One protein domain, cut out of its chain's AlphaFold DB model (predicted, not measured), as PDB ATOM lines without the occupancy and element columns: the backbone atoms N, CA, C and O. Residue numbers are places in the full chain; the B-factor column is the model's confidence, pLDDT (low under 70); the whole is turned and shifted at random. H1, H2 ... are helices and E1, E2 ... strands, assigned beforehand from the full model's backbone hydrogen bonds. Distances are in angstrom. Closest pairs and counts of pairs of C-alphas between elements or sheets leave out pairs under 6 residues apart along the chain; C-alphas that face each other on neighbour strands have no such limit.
ATOM      1  N   CYS A  12      27.181 -24.304 -42.452       89.38
ATOM      2  CA  CYS A  12      25.774 -23.942 -42.604       89.38
ATOM      3  C   CYS A  12      24.889 -24.744 -41.651       89.38
ATOM      4  O   CYS A  12      23.945 -24.202 -41.091       89.38
ATOM      5  N   PHE A  13      25.254 -26.004 -41.406       90.00
ATOM      6  CA  PHE A  13      24.580 -26.868 -40.446       90.00
ATOM      7  C   PHE A  13      25.586 -27.795 -39.758       90.00
ATOM      8  O   PHE A  13      26.526 -28.295 -40.381       90.00
ATOM      9  N   SER A  14      25.377 -28.033 -38.469       91.44
ATOM     10  CA  SER A  14      26.127 -28.982 -37.651       91.44
ATOM     11  C   SER A  14      25.191 -29.488 -36.561       91.44
ATOM     12  O   SER A  14      24.701 -28.703 -35.752       91.44
ATOM     13  N   GLY A  15      24.909 -30.788 -36.562       87.81
ATOM     14  CA  GLY A  15      23.930 -31.366 -35.646       87.81
ATOM     15  C   GLY A  15      23.687 -32.842 -35.903       87.81
ATOM     16  O   GLY A  15      24.297 -33.459 -36.777       87.81
ATOM     17  N   SER A  16      22.797 -33.442 -35.128       83.75
ATOM     18  CA  SER A  16      22.342 -34.801 -35.393       83.75
ATOM     19  C   SER A  16      21.556 -34.862 -36.702       83.75
ATOM     20  O   SER A  16      20.872 -33.919 -37.104       83.75
ATOM     21  N   PHE A  17      21.601 -36.013 -37.366       76.50
ATOM     22  CA  PHE A  17      20.796 -36.234 -38.560       76.50
ATOM     23  C   PHE A  17      19.301 -36.156 -38.242       76.50
ATOM     24  O   PHE A  17      18.527 -35.642 -39.039       76.50
ATOM     25  N   SER A  18      18.899 -36.585 -37.041       73.44
ATOM     26  CA  SER A  18      17.530 -36.416 -36.549       73.44
ATOM     27  C   SER A  18      17.095 -34.954 -36.484       73.44
ATOM     28  O   SER A  18      15.939 -34.674 -36.793       73.44
ATOM     29  N   GLU A  19      17.974 -34.040 -36.064       76.38
ATOM     30  CA  GLU A  19      17.681 -32.604 -36.048       76.38
ATOM     31  C   GLU A  19      17.475 -32.102 -37.472       76.38
ATOM     32  O   GLU A  19      16.400 -31.584 -37.745       76.38
ATOM     33  N   LEU A  20      18.411 -32.371 -38.392       78.50
ATOM     34  CA  LEU A  20      18.293 -31.959 -39.798       78.50
ATOM     35  C   LEU A  20      16.989 -32.457 -40.439       78.50
ATOM     36  O   LEU A  20      16.247 -31.685 -41.038       78.50
ATOM     37  N   ILE A  21      16.684 -33.748 -40.276       73.62
ATOM     38  CA  ILE A  21      15.434 -34.338 -40.765       73.62
ATOM     39  C   ILE A  21      14.236 -33.645 -40.121       73.62
ATOM     40  O   ILE A  21      13.292 -33.297 -40.817       73.62
ATOM     41  N   SER A  22      14.267 -33.404 -38.810       73.56
ATOM     42  CA  SER A  22      13.167 -32.714 -38.136       73.56
ATOM     43  C   SER A  22      12.967 -31.311 -38.692       73.56
ATOM     44  O   SER A  22      11.819 -30.914 -38.833       73.56
ATOM     45  N   GLU A  23      14.037 -30.580 -39.026       74.62
ATOM     46  CA  GLU A  23      13.965 -29.248 -39.639       74.62
ATOM     47  C   GLU A  23      13.334 -29.282 -41.028       74.62
ATOM     48  O   GLU A  23      12.385 -28.538 -41.274       74.62
ATOM     49  N   LEU A  24      13.786 -30.208 -41.874       70.81
ATOM     50  CA  LEU A  24      13.243 -30.442 -43.214       70.81
ATOM     51  C   LEU A  24      11.776 -30.894 -43.180       70.81
ATOM     52  O   LEU A  24      10.990 -30.543 -44.058       70.81
ATOM     53  N   LEU A  25      11.396 -31.658 -42.154       65.81
ATOM     54  CA  LEU A  25      10.060 -32.223 -41.987       65.81
ATOM     55  C   LEU A  25       9.129 -31.375 -41.104       65.81
ATOM     56  O   LEU A  25       8.006 -31.810 -40.859       65.81
ATOM     57  N   LYS A  26       9.517 -30.168 -40.647       68.06
ATOM     58  CA  LYS A  26       8.661 -29.310 -39.782       68.06
ATOM     59  C   LYS A  26       7.260 -29.072 -40.367       68.06
ATOM     60  O   LYS A  26       6.321 -28.849 -39.608       68.06
ATOM     61  N   ASN A  27       7.126 -29.152 -41.693       57.88
ATOM     62  CA  ASN A  27       5.882 -28.926 -42.430       57.88
ATOM     63  C   ASN A  27       5.209 -30.216 -42.946       57.88
ATOM     64  O   ASN A  27       4.192 -30.136 -43.627       57.88
ATOM     65  N   VAL A  28       5.754 -31.397 -42.638       54.75
ATOM     66  CA  VAL A  28       5.276 -32.694 -43.148       54.75
ATOM     67  C   VAL A  28       4.359 -33.355 -42.106       54.75
ATOM     68  O   VAL A  28       4.637 -33.259 -40.905       54.75
ATOM     69  N   PRO A  29       3.246 -34.006 -42.502       53.72
ATOM     70  CA  PRO A  29       2.314 -34.624 -41.561       53.72
ATOM     71  C   PRO A  29       2.987 -35.635 -40.616       53.72
ATOM     72  O   PRO A  29       3.843 -36.425 -41.019       53.72
ATOM     73  N   LYS A  30       2.554 -35.639 -39.346       54.28
ATOM     74  CA  LYS A  30       3.128 -36.445 -38.247       54.28
ATOM     75  C   LYS A  30       2.996 -37.964 -38.417       54.28
ATOM     76  O   LYS A  30       3.612 -38.693 -37.649       54.28
ATOM     77  N   ASP A  31       2.257 -38.425 -39.422       54.66
ATOM     78  CA  ASP A  31       2.027 -39.846 -39.717       54.66
ATOM     79  C   ASP A  31       3.134 -40.451 -40.609       54.66
ATOM     80  O   ASP A  31       2.935 -41.459 -41.284       54.66
ATOM     81  N   THR A  32       4.309 -39.813 -40.642       56.19
ATOM     82  CA  THR A  32       5.499 -40.313 -41.339       56.19
ATOM     83  C   THR A  32       6.118 -41.457 -40.553       56.19
ATOM     84  O   THR A  32       6.888 -41.239 -39.618       56.19
ATOM     85  N   ASP A  33       5.760 -42.682 -40.943       56.19
ATOM     86  CA  ASP A  33       6.323 -43.917 -40.403       56.19
ATOM     87  C   ASP A  33       7.774 -44.068 -40.893       56.19
ATOM     88  O   ASP A  33       8.069 -44.589 -41.970       56.19
ATOM     89  N   ILE A  34       8.714 -43.555 -40.098       58.56
ATOM     90  CA  ILE A  34      10.139 -43.849 -40.263       58.56
ATOM     91  C   ILE A  34      10.380 -45.198 -39.572       58.56
ATOM     92  O   ILE A  34      10.138 -45.289 -38.368       58.56
ATOM     93  N   PRO A  35      10.878 -46.241 -40.261       59.44
ATOM     94  CA  PRO A  35      11.070 -47.546 -39.632       59.44
ATOM     95  C   PRO A  35      11.963 -47.452 -38.383       59.44
ATOM     96  O   PRO A  35      12.996 -46.784 -38.417       59.44
ATOM     97  N   ASP A  36      11.635 -48.159 -37.299       56.97
ATOM     98  CA  ASP A  36      12.357 -48.071 -36.011       56.97
ATOM     99  C   ASP A  36      13.878 -48.295 -36.126       56.97
ATOM    100  O   ASP A  36      14.676 -47.648 -35.439       56.97
ATOM    101  N   ALA A  37      14.299 -49.185 -37.029       50.66
ATOM    102  CA  ALA A  37      15.711 -49.425 -37.331       50.66
ATOM    103  C   ALA A  37      16.401 -48.181 -37.926       50.66
ATOM    104  O   ALA A  37      17.544 -47.872 -37.578       50.66
ATOM    105  N   PHE A  38      15.682 -47.422 -38.757       58.31
ATOM    106  CA  PHE A  38      16.123 -46.130 -39.274       58.31
ATOM    107  C   PHE A  38      16.091 -45.059 -38.184       58.31
ATOM    108  O   PHE A  38      17.074 -44.338 -38.039       58.31
ATOM    109  N   VAL A  39      15.046 -44.991 -37.352       60.25
ATOM    110  CA  VAL A  39      14.946 -44.025 -36.239       60.25
ATOM    111  C   VAL A  39      16.137 -44.147 -35.284       60.25
ATOM    112  O   VAL A  39      16.755 -43.145 -34.913       60.25
ATOM    113  N   HIS A  40      16.507 -45.370 -34.904       55.62
ATOM    114  CA  HIS A  40      17.639 -45.602 -34.007       55.62
ATOM    115  C   HIS A  40      18.989 -45.207 -34.606       55.62
ATOM    116  O   HIS A  40      19.878 -44.764 -33.870       55.62
ATOM    117  N   ALA A  41      19.147 -45.339 -35.918       53.84
ATOM    118  CA  ALA A  41      20.374 -44.979 -36.606       53.84
ATOM    119  C   ALA A  41      20.458 -43.481 -36.941       53.84
ATOM    120  O   ALA A  41      21.507 -42.870 -36.747       53.84
ATOM    121  N   ILE A  42      19.340 -42.858 -37.329       63.72
ATOM    122  CA  ILE A  42      19.199 -41.404 -37.511       63.72
ATOM    123  C   ILE A  42      19.527 -40.662 -36.206       63.72
ATOM    124  O   ILE A  42      20.165 -39.611 -36.232       63.72
ATOM    125  N   ARG A  43      19.173 -41.238 -35.049       64.06
ATOM    126  CA  ARG A  43      19.518 -40.691 -33.723       64.06
ATOM    127  C   ARG A  43      21.013 -40.685 -33.402       64.06
ATOM    128  O   ARG A  43      21.417 -39.959 -32.500       64.06
ATOM    129  N   ARG A  44      21.824 -41.514 -34.066       70.25
ATOM    130  CA  ARG A  44      23.274 -41.618 -33.813       70.25
ATOM    131  C   ARG A  44      24.119 -40.953 -34.889       70.25
ATOM    132  O   ARG A  44      25.283 -40.662 -34.629       70.25
ATOM    133  N   ALA A  45      23.546 -40.724 -36.066       80.25
ATOM    134  CA  ALA A  45      24.247 -40.078 -37.153       80.25
ATOM    135  C   ALA A  45      24.419 -38.578 -36.878       80.25
ATOM    136  O   ALA A  45      23.490 -37.899 -36.435       80.25
ATOM    137  N   TYR A  46      25.608 -38.061 -37.163       86.44
ATOM    138  CA  TYR A  46      25.939 -36.640 -37.077       86.44
ATOM    139  C   TYR A  46      26.149 -36.087 -38.483       86.44
ATOM    140  O   TYR A  46      26.788 -36.738 -39.311       86.44
ATOM    141  N   VAL A  47      25.614 -34.900 -38.753       88.38
ATOM    142  CA  VAL A  47      25.701 -34.235 -40.050       88.38
ATOM    143  C   VAL A  47      26.406 -32.902 -39.926       88.38
ATOM    144  O   VAL A  47      26.136 -32.104 -39.030       88.38
ATOM    145  N   GLU A  48      27.289 -32.659 -40.883       92.44
ATOM    146  CA  GLU A  48      27.952 -31.386 -41.089       92.44
ATOM    147  C   GLU A  48      27.756 -30.947 -42.542       92.44
ATOM    148  O   GLU A  48      28.057 -31.702 -43.471       92.44
ATOM    149  N   ILE A  49      27.254 -29.726 -42.738       90.75
ATOM    150  CA  ILE A  49      27.091 -29.103 -44.052       90.75
ATOM    151  C   ILE A  49      27.958 -27.849 -44.113       90.75
ATOM    152  O   ILE A  49      27.796 -26.932 -43.303       90.75
ATOM    153  N   LYS A  50      28.873 -27.807 -45.082       93.94
ATOM    154  CA  LYS A  50      29.818 -26.704 -45.307       93.94
ATOM    155  C   LYS A  50      29.677 -26.123 -46.709       93.94
ATOM    156  O   LYS A  50      29.409 -26.871 -47.642       93.94
ATOM    157  N   GLY A  51      29.913 -24.823 -46.869       91.19
ATOM    158  CA  GLY A  51      29.949 -24.150 -48.169       91.19
ATOM    159  C   GLY A  51      29.036 -22.928 -48.233       91.19
ATOM    160  O   GLY A  51      29.078 -22.069 -47.352       91.19
ATOM    161  N   ASP A  52      28.254 -22.828 -49.305       91.12
ATOM    162  CA  ASP A  52      27.308 -21.735 -49.531       91.12
ATOM    163  C   ASP A  52      25.955 -22.019 -48.858       91.12
ATOM    164  O   ASP A  52      25.229 -22.924 -49.262       91.12
ATOM    165  N   CYS A  53      25.614 -21.260 -47.816       89.69
ATOM    166  CA  CYS A  53      24.392 -21.521 -47.049       89.69
ATOM    167  C   CYS A  53      23.115 -21.093 -47.776       89.69
ATOM    168  O   CYS A  53      22.069 -21.655 -47.493       89.69
ATOM    169  N   GLU A  54      23.190 -20.175 -48.745       89.69
ATOM    170  CA  GLU A  54      22.018 -19.854 -49.571       89.69
ATOM    171  C   GLU A  54      21.677 -21.047 -50.474       89.69
ATOM    172  O   GLU A  54      20.512 -21.387 -50.643       89.69
ATOM    173  N   LEU A  55      22.696 -21.749 -50.990       88.19
ATOM    174  CA  LEU A  55      22.488 -22.997 -51.729       88.19
ATOM    175  C   LEU A  55      21.905 -24.109 -50.838       88.19
ATOM    176  O   LEU A  55      21.152 -24.951 -51.332       88.19
ATOM    177  N   LEU A  56      22.235 -24.128 -49.541       88.81
ATOM    178  CA  LEU A  56      21.565 -25.018 -48.591       88.81
ATOM    179  C   LEU A  56      20.081 -24.651 -48.473       88.81
ATOM    180  O   LEU A  56      19.252 -25.523 -48.702       88.81
ATOM    181  N   ASP A  57      19.743 -23.386 -48.217       87.06
ATOM    182  CA  ASP A  57      18.349 -22.931 -48.082       87.06
ATOM    183  C   ASP A  57      17.502 -23.266 -49.335       87.06
ATOM    184  O   ASP A  57      16.349 -23.709 -49.248       87.06
ATOM    185  N   GLU A  58      18.086 -23.107 -50.527       87.19
ATOM    186  CA  GLU A  58      17.469 -23.494 -51.801       87.19
ATOM    187  C   GLU A  58      17.231 -25.009 -51.896       87.19
ATOM    188  O   GLU A  58      16.161 -25.453 -52.334       87.19
ATOM    189  N   LEU A  59      18.213 -25.817 -51.483       85.12
ATOM    190  CA  LEU A  59      18.089 -27.271 -51.443       85.12
ATOM    191  C   LEU A  59      17.004 -27.705 -50.451       85.12
ATOM    192  O   LEU A  59      16.172 -28.538 -50.805       85.12
ATOM    193  N   GLU A  60      16.974 -27.137 -49.247       84.88
ATOM    194  CA  GLU A  60      15.961 -27.434 -48.228       84.88
ATOM    195  C   GLU A  60      14.550 -27.137 -48.744       84.88
ATOM    196  O   GLU A  60      13.658 -27.982 -48.643       84.88
ATOM    197  N   THR A  61      14.366 -25.983 -49.393       85.19
ATOM    198  CA  THR A  61      13.090 -25.593 -50.014       85.19
ATOM    199  C   THR A  61      12.653 -26.603 -51.078       85.19
ATOM    200  O   THR A  61      11.494 -27.019 -51.124       85.19
ATOM    201  N   ARG A  62      13.581 -27.038 -51.938       83.69
ATOM    202  CA  ARG A  62      13.298 -28.054 -52.963       83.69
ATOM    203  C   ARG A  62      12.943 -29.404 -52.347       83.69
ATOM    204  O   ARG A  62      11.992 -30.035 -52.804       83.69
ATOM    205  N   LEU A  63      13.678 -29.840 -51.325       82.50
ATOM    206  CA  LEU A  63      13.420 -31.101 -50.630       82.50
ATOM    207  C   LEU A  63      12.051 -31.089 -49.951       82.50
ATOM    208  O   LEU A  63      11.313 -32.059 -50.097       82.50
ATOM    209  N   ALA A  64      11.673 -29.990 -49.296       79.19
ATOM    210  CA  ALA A  64      10.352 -29.846 -48.688       79.19
ATOM    211  C   ALA A  64       9.223 -30.056 -49.716       79.19
ATOM    212  O   ALA A  64       8.308 -30.841 -49.467       79.19
ATOM    213  N   ASN A  65       9.336 -29.453 -50.905       82.19
ATOM    214  CA  ASN A  65       8.347 -29.604 -51.982       82.19
ATOM    215  C   ASN A  65       8.249 -31.046 -52.513       82.19
ATOM    216  O   ASN A  65       7.165 -31.526 -52.856       82.19
ATOM    217  N   VAL A  66       9.384 -31.749 -52.613       80.62
ATOM    218  CA  VAL A  66       9.404 -33.162 -53.025       80.62
ATOM    219  C   VAL A  66       8.724 -34.029 -51.966       80.62
ATOM    220  O   VAL A  66       7.911 -34.896 -52.291       80.62
ATOM    221  N   ILE A  67       9.034 -33.780 -50.697       76.56
ATOM    222  CA  ILE A  67       8.530 -34.566 -49.575       76.56
ATOM    223  C   ILE A  67       7.020 -34.376 -49.386       76.56
ATOM    224  O   ILE A  67       6.335 -35.357 -49.115       76.56
ATOM    225  N   GLU A  68       6.487 -33.168 -49.596       75.06
ATOM    226  CA  GLU A  68       5.045 -32.884 -49.499       75.06
ATOM    227  C   GLU A  68       4.193 -33.811 -50.387       75.06
ATOM    228  O   GLU A  68       3.078 -34.182 -50.027       75.06
ATOM    229  N   ASN A  69       4.744 -34.242 -51.524       74.88
ATOM    230  CA  ASN A  69       4.071 -35.113 -52.489       74.88
ATOM    231  C   ASN A  69       4.481 -36.592 -52.369       74.88
ATOM    232  O   ASN A  69       4.112 -37.409 -53.215       74.88
ATOM    233  N   THR A  70       5.265 -36.947 -51.351       73.06
ATOM    234  CA  THR A  70       5.802 -38.295 -51.157       73.06
ATOM    235  C   THR A  70       4.999 -39.050 -50.100       73.06
ATOM    236  O   THR A  70       4.619 -38.502 -49.070       73.06
ATOM    237  N   SER A  71       4.757 -40.342 -50.344       73.12
ATOM    238  CA  SER A  71       4.176 -41.243 -49.344       73.12
ATOM    239  C   SER A  71       5.006 -41.207 -48.052       73.12
ATOM    240  O   SER A  71       6.232 -41.293 -48.145       73.12
ATOM    241  N   PRO A  72       4.390 -41.154 -46.857       65.81
ATOM    242  CA  PRO A  72       5.130 -41.031 -45.602       65.81
ATOM    243  C   PRO A  72       6.190 -42.137 -45.401       65.81
ATOM    244  O   PRO A  72       7.278 -41.875 -44.897       65.81
ATOM    245  N   ASN A  73       5.937 -43.345 -45.916       67.06
ATOM    246  CA  ASN A  73       6.874 -44.476 -45.849       67.06
ATOM    247  C   ASN A  73       8.100 -44.331 -46.774       67.06
ATOM    248  O   ASN A  73       9.107 -45.012 -46.578       67.06
ATOM    249  N   ASP A  74       8.028 -43.457 -47.779       72.62
ATOM    250  CA  ASP A  74       9.060 -43.283 -48.807       72.62
ATOM    251  C   ASP A  74       9.845 -41.973 -48.651       72.62
ATOM    252  O   ASP A  74      10.902 -41.822 -49.264       72.62
ATOM    253  N   VAL A  75       9.378 -41.046 -47.800       71.69
ATOM    254  CA  VAL A  75       9.951 -39.702 -47.575       71.69
ATOM    255  C   VAL A  75      11.468 -39.732 -47.439       71.69
ATOM    256  O   VAL A  75      12.181 -38.987 -48.111       71.69
ATOM    257  N   PHE A  76      11.971 -40.625 -46.591       72.81
ATOM    258  CA  PHE A  76      13.395 -40.723 -46.308       72.81
ATOM    259  C   PHE A  76      14.209 -41.162 -47.533       72.81
ATOM    260  O   PHE A  76      15.237 -40.564 -47.864       72.81
ATOM    261  N   THR A  77      13.733 -42.192 -48.232       73.88
ATOM    262  CA  THR A  77      14.387 -42.712 -49.437       73.88
ATOM    263  C   THR A  77      14.359 -41.673 -50.553       73.88
ATOM    264  O   THR A  77      15.388 -41.441 -51.190       73.88
ATOM    265  N   THR A  78      13.224 -41.003 -50.750       78.56
ATOM    266  CA  THR A  78      13.059 -39.950 -51.757       78.56
ATOM    267  C   THR A  78      13.971 -38.761 -51.474       78.56
ATOM    268  O   THR A  78      14.649 -38.286 -52.381       78.56
ATOM    269  N   MET A  79      14.083 -38.322 -50.218       78.94
ATOM    270  CA  MET A  79      14.985 -37.230 -49.844       78.94
ATOM    271  C   MET A  79      16.445 -37.562 -50.188       78.94
ATOM    272  O   MET A  79      17.135 -36.761 -50.822       78.94
ATOM    273  N   LEU A  80      16.920 -38.759 -49.827       76.56
ATOM    274  CA  LEU A  80      18.277 -39.201 -50.171       76.56
ATOM    275  C   LEU A  80      18.492 -39.290 -51.687       76.56
ATOM    276  O   LEU A  80      19.572 -38.945 -52.171       76.56
ATOM    277  N   GLN A  81      17.480 -39.734 -52.434       77.56
ATOM    278  CA  GLN A  81      17.520 -39.765 -53.896       77.56
ATOM    279  C   GLN A  81      17.638 -38.366 -54.493       77.56
ATOM    280  O   GLN A  81      18.499 -38.162 -55.347       77.56
ATOM    281  N   SER A  82      16.850 -37.400 -54.019       79.19
ATOM    282  CA  SER A  82      16.912 -36.009 -54.479       79.19
ATOM    283  C   SER A  82      18.279 -35.378 -54.212       79.19
ATOM    284  O   SER A  82      18.889 -34.834 -55.130       79.19
ATOM    285  N   ILE A  83      18.815 -35.531 -52.995       78.94
ATOM    286  CA  ILE A  83      20.150 -35.023 -52.628       78.94
ATOM    287  C   ILE A  83      21.235 -35.642 -53.522       78.94
ATOM    288  O   ILE A  83      22.139 -34.955 -53.998       78.94
ATOM    289  N   ALA A  84      21.166 -36.951 -53.760       73.81
ATOM    290  CA  ALA A  84      22.158 -37.638 -54.574       73.81
ATOM    291  C   ALA A  84      22.018 -37.331 -56.078       73.81
ATOM    292  O   ALA A  84      23.038 -37.306 -56.774       73.81
ATOM    293  N   ALA A  85      20.810 -37.078 -56.590       71.69
ATOM    294  CA  ALA A  85      20.568 -36.663 -57.977       71.69
ATOM    295  C   ALA A  85      21.233 -35.315 -58.298       71.69
ATOM    296  O   ALA A  85      21.863 -35.167 -59.345       71.69
ATOM    297  N   ASP A  86      21.187 -34.377 -57.352       72.19
ATOM    298  CA  ASP A  86      21.831 -33.065 -57.468       72.19
ATOM    299  C   ASP A  86      23.354 -33.104 -57.246       72.19
ATOM    300  O   ASP A  86      24.042 -32.087 -57.371       72.19
ATOM    301  N   SER A  87      23.918 -34.266 -56.902       71.88
ATOM    302  CA  SER A  87      25.335 -34.345 -56.560       71.88
ATOM    303  C   SER A  87      26.246 -34.194 -57.790       71.88
ATOM    304  O   SER A  87      26.099 -34.846 -58.830       71.88
ATOM    305  N   GLU A  88      27.242 -33.313 -57.675       76.75
ATOM    306  CA  GLU A  88      28.393 -33.261 -58.588       76.75
ATOM    307  C   GLU A  88      29.318 -34.446 -58.299       76.75
ATOM    308  O   GLU A  88      29.847 -35.082 -59.209       76.75
ATOM    309  N   LYS A  89      29.486 -34.751 -57.011       73.50
ATOM    310  CA  LYS A  89      30.332 -35.828 -56.520       73.50
ATOM    311  C   LYS A  89      29.673 -36.469 -55.314       73.50
ATOM    312  O   LYS A  89      29.223 -35.781 -54.404       73.50
ATOM    313  N   CYS A  90      29.697 -37.789 -55.267       78.81
ATOM    314  CA  CYS A  90      29.276 -38.543 -54.101       78.81
ATOM    315  C   CYS A  90      30.327 -39.598 -53.764       78.81
ATOM    316  O   CYS A  90      30.893 -40.250 -54.643       78.81
ATOM    317  N   SER A  91      30.609 -39.738 -52.478       76.69
ATOM    318  CA  SER A  91      31.576 -40.672 -51.924       76.69
ATOM    319  C   SER A  91      30.971 -41.363 -50.714       76.69
ATOM    320  O   SER A  91      30.300 -40.745 -49.893       76.69
ATOM    321  N   VAL A  92      31.199 -42.666 -50.612       76.75
ATOM    322  CA  VAL A  92      30.670 -43.486 -49.526       76.75
ATOM    323  C   VAL A  92      31.805 -44.324 -48.968       76.75
ATOM    324  O   VAL A  92      32.500 -45.005 -49.723       76.75
ATOM    325  N   SER A  93      31.980 -44.290 -47.650       74.62
ATOM    326  CA  SER A  93      32.969 -45.085 -46.937       74.62
ATOM    327  C   SER A  93      32.292 -46.007 -45.935       74.62
ATOM    328  O   SER A  93      31.874 -45.587 -44.861       74.62
ATOM    329  N   ILE A  94      32.208 -47.287 -46.305       67.75
ATOM    330  CA  ILE A  94      31.577 -48.333 -45.487       67.75
ATOM    331  C   ILE A  94      32.393 -48.595 -44.213       67.75
ATOM    332  O   ILE A  94      31.829 -48.853 -43.166       67.75
ATOM    333  N   MET A  95      33.726 -48.507 -44.284       67.00
ATOM    334  CA  MET A  95      34.606 -48.794 -43.143       67.00
ATOM    335  C   MET A  95      34.518 -47.742 -42.027       67.00
ATOM    336  O   MET A  95      34.846 -48.037 -40.885       67.00
ATOM    337  N   TRP A  96      34.102 -46.519 -42.365       71.38
ATOM    338  CA  TRP A  96      34.032 -45.383 -41.441       71.38
ATOM    339  C   TRP A  96      32.597 -44.911 -41.193       71.38
ATOM    340  O   TRP A  96      32.404 -43.812 -40.675       71.38
ATOM    341  N   ASP A  97      31.602 -45.679 -41.641       79.44
ATOM    342  CA  ASP A  97      30.181 -45.323 -41.607       79.44
ATOM    343  C   ASP A  97      29.898 -43.881 -42.059       79.44
ATOM    344  O   ASP A  97      29.085 -43.159 -41.478       79.44
ATOM    345  N   THR A  98      30.643 -43.425 -43.072       83.00
ATOM    346  CA  THR A  98      30.660 -42.021 -43.491       83.00
ATOM    347  C   THR A  98      30.180 -41.884 -44.925       83.00
ATOM    348  O   THR A  98      30.624 -42.599 -45.831       83.00
ATOM    349  N   ILE A  99      29.296 -40.920 -45.141       84.75
ATOM    350  CA  ILE A  99      28.785 -40.525 -46.449       84.75
ATOM    351  C   ILE A  99      29.217 -39.083 -46.694       84.75
ATOM    352  O   ILE A  99      29.025 -38.231 -45.833       84.75
ATOM    353  N   GLY A 100      29.792 -38.815 -47.862       86.88
ATOM    354  CA  GLY A 100      30.164 -37.473 -48.299       86.88
ATOM    355  C   GLY A 100      29.530 -37.156 -49.647       86.88
ATOM    356  O   GLY A 100      29.843 -37.817 -50.640       86.88
ATOM    357  N   ILE A 101      28.672 -36.143 -49.697       86.44
ATOM    358  CA  ILE A 101      27.988 -35.679 -50.908       86.44
ATOM    359  C   ILE A 101      28.400 -34.233 -51.171       86.44
ATOM    360  O   ILE A 101      28.412 -33.400 -50.274       86.44
ATOM    361  N   THR A 102      28.770 -33.928 -52.407       86.88
ATOM    362  CA  THR A 102      29.033 -32.568 -52.878       86.88
ATOM    363  C   THR A 102      27.984 -32.202 -53.906       86.88
ATOM    364  O   THR A 102      27.856 -32.880 -54.930       86.88
ATOM    365  N   ILE A 103      27.271 -31.117 -53.641       85.38
ATOM    366  CA  ILE A 103      26.297 -30.532 -54.555       85.38
ATOM    367  C   ILE A 103      26.893 -29.241 -55.094       85.38
ATOM    368  O   ILE A 103      27.494 -28.461 -54.352       85.38
ATOM    369  N   ARG A 104      26.740 -29.039 -56.400       84.81
ATOM    370  CA  ARG A 104      27.156 -27.825 -57.091       84.81
ATOM    371  C   ARG A 104      25.980 -27.293 -57.882       84.81
ATOM    372  O   ARG A 104      25.429 -28.030 -58.694       84.81
ATOM    373  N   ASP A 105      25.660 -26.019 -57.702       81.94
ATOM    374  CA  ASP A 105      24.757 -25.338 -58.622       81.94
ATOM    375  C   ASP A 105      25.507 -25.065 -59.941       81.94
ATOM    376  O   ASP A 105      26.518 -24.349 -59.937       81.94
ATOM    377  N   PRO A 106      25.064 -25.633 -61.078       74.81
ATOM    378  CA  PRO A 106      25.700 -25.401 -62.369       74.81
ATOM    379  C   PRO A 106      25.589 -23.944 -62.839       74.81
ATOM    380  O   PRO A 106      26.429 -23.511 -63.627       74.81
ATOM    381  N   SER A 107      24.592 -23.190 -62.361       79.50
ATOM    382  CA  SER A 107      24.307 -21.823 -62.812       79.50
ATOM    383  C   SER A 107      25.199 -20.794 -62.120       79.50
ATOM    384  O   SER A 107      25.789 -19.942 -62.782       79.50
ATOM    385  N   SER A 108      25.327 -20.878 -60.794       81.50
ATOM    386  CA  SER A 108      26.150 -19.954 -59.998       81.50
ATOM    387  C   SER A 108      27.559 -20.474 -59.700       81.50
ATOM    388  O   SER A 108      28.441 -19.704 -59.322       81.50
ATOM    389  N   GLY A 109      27.796 -21.781 -59.840       82.94
ATOM    390  CA  GLY A 109      29.038 -22.434 -59.432       82.94
ATOM    391  C   GLY A 109      29.195 -22.608 -57.917       82.94
ATOM    392  O   GLY A 109      30.225 -23.139 -57.492       82.94
ATOM    393  N   LYS A 110      28.201 -22.196 -57.116       86.62
ATOM    394  CA  LYS A 110      28.163 -22.393 -55.662       86.62
ATOM    395  C   LYS A 110      28.213 -23.876 -55.309       86.62
ATOM    396  O   LYS A 110      27.749 -24.726 -56.073       86.62
ATOM    397  N   ARG A 111      28.786 -24.187 -54.147       89.19
ATOM    398  CA  ARG A 111      28.978 -25.562 -53.677       89.19
ATOM    399  C   ARG A 111      28.636 -25.712 -52.207       89.19
ATOM    400  O   ARG A 111      28.938 -24.828 -51.404       89.19
ATOM    401  N   ILE A 112      28.086 -26.875 -51.881       90.12
ATOM    402  CA  ILE A 112      27.972 -27.373 -50.515       90.12
ATOM    403  C   ILE A 112      28.522 -28.794 -50.414       90.12
ATOM    404  O   ILE A 112      28.429 -29.600 -51.347       90.12
ATOM    405  N   HIS A 113      29.075 -29.099 -49.249       90.38
ATOM    406  CA  HIS A 113      29.605 -30.392 -48.862       90.38
ATOM    407  C   HIS A 113      28.802 -30.906 -47.671       90.38
ATOM    408  O   HIS A 113      28.842 -30.317 -46.596       90.38
ATOM    409  N   ILE A 114      28.076 -32.002 -47.878       89.12
ATOM    410  CA  ILE A 114      27.276 -32.690 -46.868       89.12
ATOM    411  C   ILE A 114      28.065 -33.914 -46.414       89.12
ATOM    412  O   ILE A 114      28.349 -34.805 -47.219       89.12
ATOM    413  N   THR A 115      28.392 -33.974 -45.129       89.25
ATOM    414  CA  THR A 115      29.050 -35.130 -44.515       89.25
ATOM    415  C   THR A 115      28.145 -35.720 -43.447       89.25
ATOM    416  O   THR A 115      27.723 -35.013 -42.539       89.25
ATOM    417  N   ILE A 116      27.853 -37.016 -43.548       87.19
ATOM    418  CA  ILE A 116      27.076 -37.778 -42.567       87.19
ATOM    419  C   ILE A 116      28.013 -38.809 -41.942       87.19
ATOM    420  O   ILE A 116      28.538 -39.670 -42.648       87.19
ATOM    421  N   HIS A 117      28.212 -38.731 -40.631       86.81
ATOM    422  CA  HIS A 117      29.016 -39.652 -39.832       86.81
ATOM    423  C   HIS A 117      28.121 -40.616 -39.057       86.81
ATOM    424  O   HIS A 117      27.097 -40.197 -38.524       86.81
ATOM    425  N   GLY A 118      28.525 -41.884 -38.943       82.94
ATOM    426  CA  GLY A 118      27.759 -42.895 -38.208       82.94
ATOM    427  C   GLY A 118      26.441 -43.262 -38.892       82.94
ATOM    428  O   GLY A 118      25.468 -43.598 -38.216       82.94
ATOM    429  N   ALA A 119      26.384 -43.154 -40.223       76.88
ATOM    430  CA  ALA A 119      25.212 -43.542 -40.994       76.88
ATOM    431  C   ALA A 119      24.991 -45.065 -40.894       76.88
ATOM    432  O   ALA A 119      25.957 -45.826 -40.951       76.88
ATOM    433  N   PRO A 120      23.743 -45.553 -40.788       73.69
ATOM    434  CA  PRO A 120      23.493 -46.991 -40.795       73.69
ATOM    435  C   PRO A 120      23.901 -47.606 -42.129       73.69
ATOM    436  O   PRO A 120      23.727 -46.996 -43.188       73.69
ATOM    437  N   LEU A 121      24.344 -48.863 -42.083       75.56
ATOM    438  CA  LEU A 121      24.747 -49.619 -43.268       75.56
ATOM    439  C   LEU A 121      23.680 -49.591 -44.374       75.56
ATOM    440  O   LEU A 121      24.016 -49.436 -45.540       75.56
ATOM    441  N   GLU A 122      22.396 -49.678 -44.029       72.62
ATOM    442  CA  GLU A 122      21.299 -49.607 -45.004       72.62
ATOM    443  C   GLU A 122      21.270 -48.264 -45.749       72.62
ATOM    444  O   GLU A 122      21.191 -48.242 -46.976       72.62
ATOM    445  N   THR A 123      21.444 -47.144 -45.038       73.50
ATOM    446  CA  THR A 123      21.548 -45.809 -45.655       73.50
ATOM    447  C   THR A 123      22.800 -45.701 -46.519       73.50
ATOM    448  O   THR A 123      22.736 -45.213 -47.646       73.50
ATOM    449  N   ILE A 124      23.933 -46.217 -46.041       76.75
ATOM    450  CA  ILE A 124      25.191 -46.273 -46.798       76.75
ATOM    451  C   ILE A 124      25.002 -47.049 -48.106       76.75
ATOM    452  O   ILE A 124      25.460 -46.600 -49.157       76.75
ATOM    453  N   LEU A 125      24.317 -48.193 -48.074       76.56
ATOM    454  CA  LEU A 125      24.048 -49.015 -49.254       76.56
ATOM    455  C   LEU A 125      23.081 -48.331 -50.227       76.56
ATOM    456  O   LEU A 125      23.325 -48.370 -51.435       76.56
ATOM    457  N   ILE A 126      22.032 -47.676 -49.720       76.06
ATOM    458  CA  ILE A 126      21.092 -46.883 -50.526       76.06
ATOM    459  C   ILE A 126      21.839 -45.750 -51.231       76.06
ATOM    460  O   ILE A 126      21.808 -45.668 -52.459       76.06
ATOM    461  N   VAL A 127      22.585 -44.930 -50.488       76.56
ATOM    462  CA  VAL A 127      23.344 -43.811 -51.062       76.56
ATOM    463  C   VAL A 127      24.405 -44.321 -52.032       76.56
ATOM    464  O   VAL A 127      24.521 -43.795 -53.133       76.56
ATOM    465  N   LYS A 128      25.122 -45.405 -51.712       78.44
ATOM    466  CA  LYS A 128      26.086 -46.024 -52.636       78.44
ATOM    467  C   LYS A 128      25.430 -46.459 -53.945       78.44
ATOM    468  O   LYS A 128      26.021 -46.261 -55.007       78.44
ATOM    469  N   LYS A 129      24.234 -47.049 -53.885       77.44
ATOM    470  CA  LYS A 129      23.473 -47.453 -55.072       77.44
ATOM    471  C   LYS A 129      23.094 -46.234 -55.912       77.44
ATOM    472  O   LYS A 129      23.405 -46.225 -57.099       77.44
ATOM    473  N   ILE A 130      22.506 -45.210 -55.295       73.50
ATOM    474  CA  ILE A 130      22.055 -43.998 -55.996       73.50
ATOM    475  C   ILE A 130      23.248 -43.257 -56.613       73.50
ATOM    476  O   ILE A 130      23.259 -42.954 -57.803       73.50
ATOM    477  N   CYS A 131      24.314 -43.057 -55.840       74.69
ATOM    478  CA  CYS A 131      25.528 -42.405 -56.318       74.69
ATOM    479  C   CYS A 131      26.220 -43.194 -57.438       74.69
ATOM    480  O   CYS A 131      26.754 -42.602 -58.372       74.69
ATOM    481  N   GLY A 132      26.183 -44.529 -57.386       70.12
ATOM    482  CA  GLY A 132      26.690 -45.385 -58.460       70.12
ATOM    483  C   GLY A 132      25.859 -45.326 -59.748       70.12
ATOM    484  O   GLY A 132      26.427 -45.459 -60.833       70.12
ATOM    485  N   GLN A 133      24.543 -45.113 -59.651       65.56
ATOM    486  CA  GLN A 133      23.657 -44.936 -60.810       65.56
ATOM    487  C   GLN A 133      23.895 -43.580 -61.492       65.56
ATOM    488  O   GLN A 133      24.119 -43.547 -62.701       65.56
ATOM    489  N   ASN A 134      24.003 -42.497 -60.716       61.19
ATOM    490  CA  ASN A 134      24.196 -41.140 -61.248       61.19
ATOM    491  C   ASN A 134      25.554 -40.946 -61.950       61.19
ATOM    492  O   ASN A 134      25.657 -40.185 -62.911       61.19
ATOM    493  N   ILE A 135      26.604 -41.658 -61.515       55.06
ATOM    494  CA  ILE A 135      27.902 -41.664 -62.212       55.06
ATOM    495  C   ILE A 135      27.790 -42.398 -63.557       55.06
ATOM    496  O   ILE A 135      28.320 -41.922 -64.561       55.06
ATOM    497  N   ARG A 136      27.082 -43.535 -63.612       49.84
ATOM    498  CA  ARG A 136      26.937 -44.320 -64.849       49.84
ATOM    499  C   ARG A 136      26.173 -43.563 -65.935       49.84
ATOM    500  O   ARG A 136      26.637 -43.554 -67.068       49.84
ATOM    501  N   GLU A 137      25.080 -42.889 -65.592       49.88
ATOM    502  CA  GLU A 137      24.246 -42.163 -66.565       49.88
ATOM    503  C   GLU A 137      24.953 -40.942 -67.183       49.88
ATOM    504  O   GLU A 137      24.755 -40.644 -68.364       49.88
ATOM    505  N   ARG A 138      25.855 -40.286 -66.440       49.81
ATOM    506  CA  ARG A 138      26.711 -39.213 -66.979       49.81
ATOM    507  C   ARG A 138      27.836 -39.719 -67.886       49.81
ATOM    508  O   ARG A 138      28.287 -38.963 -68.731       49.81
ATOM    509  N   THR A 139      28.266 -40.977 -67.746       44.56
ATOM    510  CA  THR A 139      29.354 -41.543 -68.573       44.56
ATOM    511  C   THR A 139      28.847 -42.159 -69.884       44.56
ATOM    512  O   THR A 139      29.619 -42.352 -70.811       44.56
ATOM    513  N   THR A 140      27.559 -42.503 -69.973       43.12
ATOM    514  CA  THR A 140      26.936 -43.065 -71.188       43.12
ATOM    515  C   THR A 140      26.289 -42.019 -72.097       43.12
ATOM    516  O   THR A 140      25.755 -42.381 -73.141       43.12
ATOM    517  N   SER A 141      26.298 -40.749 -71.688       42.91
ATOM    518  CA  SER A 141      25.709 -39.629 -72.436       42.91
ATOM    519  C   SER A 141      26.757 -38.792 -73.191       42.91
ATOM    520  O   SER A 141      26.415 -37.726 -73.700       42.91
TER     521      SER A 141
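What this domain is: This is residues 12 to 141 of the 142 residues of an uncharacterized protein of Pyrodictium delaneyi (UniProt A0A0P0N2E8). A five-stranded antiparallel sheet forms one layer, and four helices, H1, H3, H4 and H5, cover one of its faces while no named helix is on the other. H2 sits off the sheet, near H1 and H5, and residues 136 to 141, of which 136 to 139 belong to H5, stick out alone. The printed part has 130 residues with five named helices and five named strands, in the order E1 H1 H2 E2 H3 H4 E3 E4 E5 H5; the sheet's order is E1 - E2 - E5 - E4 - E3, and the class is mixed, helices and strands. The whole is compact, with a radius of gyration of the C-alphas of 14.1 A and spans of 39 by 32 by 28 A.

How they stand to each other: The edge strand E1, residues 12 to 16, is the antiparallel neighbour of E2, residues 46 to 51, with N 15 and O 47 3.1 A apart, within hydrogen-bond range. E3, residues 87 to 93, E4, residues 98 to 104, and E5, residues 111 to 117, form a meander, each strand the antiparallel neighbour of the one before; E3 and E4 are a hairpin, and so are E4 and E5. N 91 and O 100, 2.8 A, are within hydrogen-bond range between E3 and E4, as are N 101 and O 114, 2.8 A, between E4 and E5. E2 and E5 are antiparallel neighbours, with N 48 and O 115 within range at 2.9 A. The sheet is twisted, its C-alphas up to 4.3 A off the best plane. H1, residues 17 to 24, lies over E1 at a height over the sheet of 7.7 A and stands up from the sheet at 45 degrees. H2, residues 36 to 42, is not on the sheet; it is close to H1 but not clearly touching it, the C-alphas of Ser 18 and Ile 42 being the closest at 5.3 A. H3, residues 53 to 68, stands up from the sheet at 56 degrees and lies over E5, but only just not over E2, on which 2 of its C-alphas fall. H3, with residues 60 to 64 alone, only just touches H1, with 3 pairs of C-alphas within 8 A; their closest C-alphas, those of Leu 24 and Ala 64, are 6.2 A apart. H4, residues 75 to 85, touches H3 at a steep tilt of 45 degrees, opposite ways, through residues 63 to 67 of H3 alone; the closest C-alphas are those of Ile 67 and Val 75, 5.7 A. H5, residues 121 to 139, touches H4 with residues 126 to 134 alone; their closest C-alphas are those of Ala 84 and Cys 131, 6.1 A. H5 lies over E4 and E3, slantwise to the strands, at 40 degrees to E3 on the local plane. H1, H3, H4 and H5 are on the same face of the sheet, making two layers, helices on one face of a sheet. Every O i to N i+4 pair is within hydrogen-bond range in H1, H2, H3 and H4; in H5 14 of 15 are.

Where its parts are: E1 begins at C-alpha 12, (25.774, -23.942, -42.604), and is 13.5 A long. H1 measures 10.6 A, H2 9.7 A, E2 17.2 A, H3 22.6 A and H4 15.2 A. E3 is 16.3 A long, E4 20.0 A and E5 19.8 A, with C-alpha 111 at (28.978, -25.562, -53.677). H5, 27.0 A, ends at C-alpha 139, (29.354, -41.543, -68.573).

The domain as a whole: The two C-alphas farthest apart are those of Lys 30 and Thr 140, 41.2 A. The printed part has no cut, and the link from H1 to H2, 11 residues, is long. The mean pLDDT of the printed part is 74.8; it is under 70 at residues 25 to 43, 72 to 73, 94 to 95 and 133 to 141.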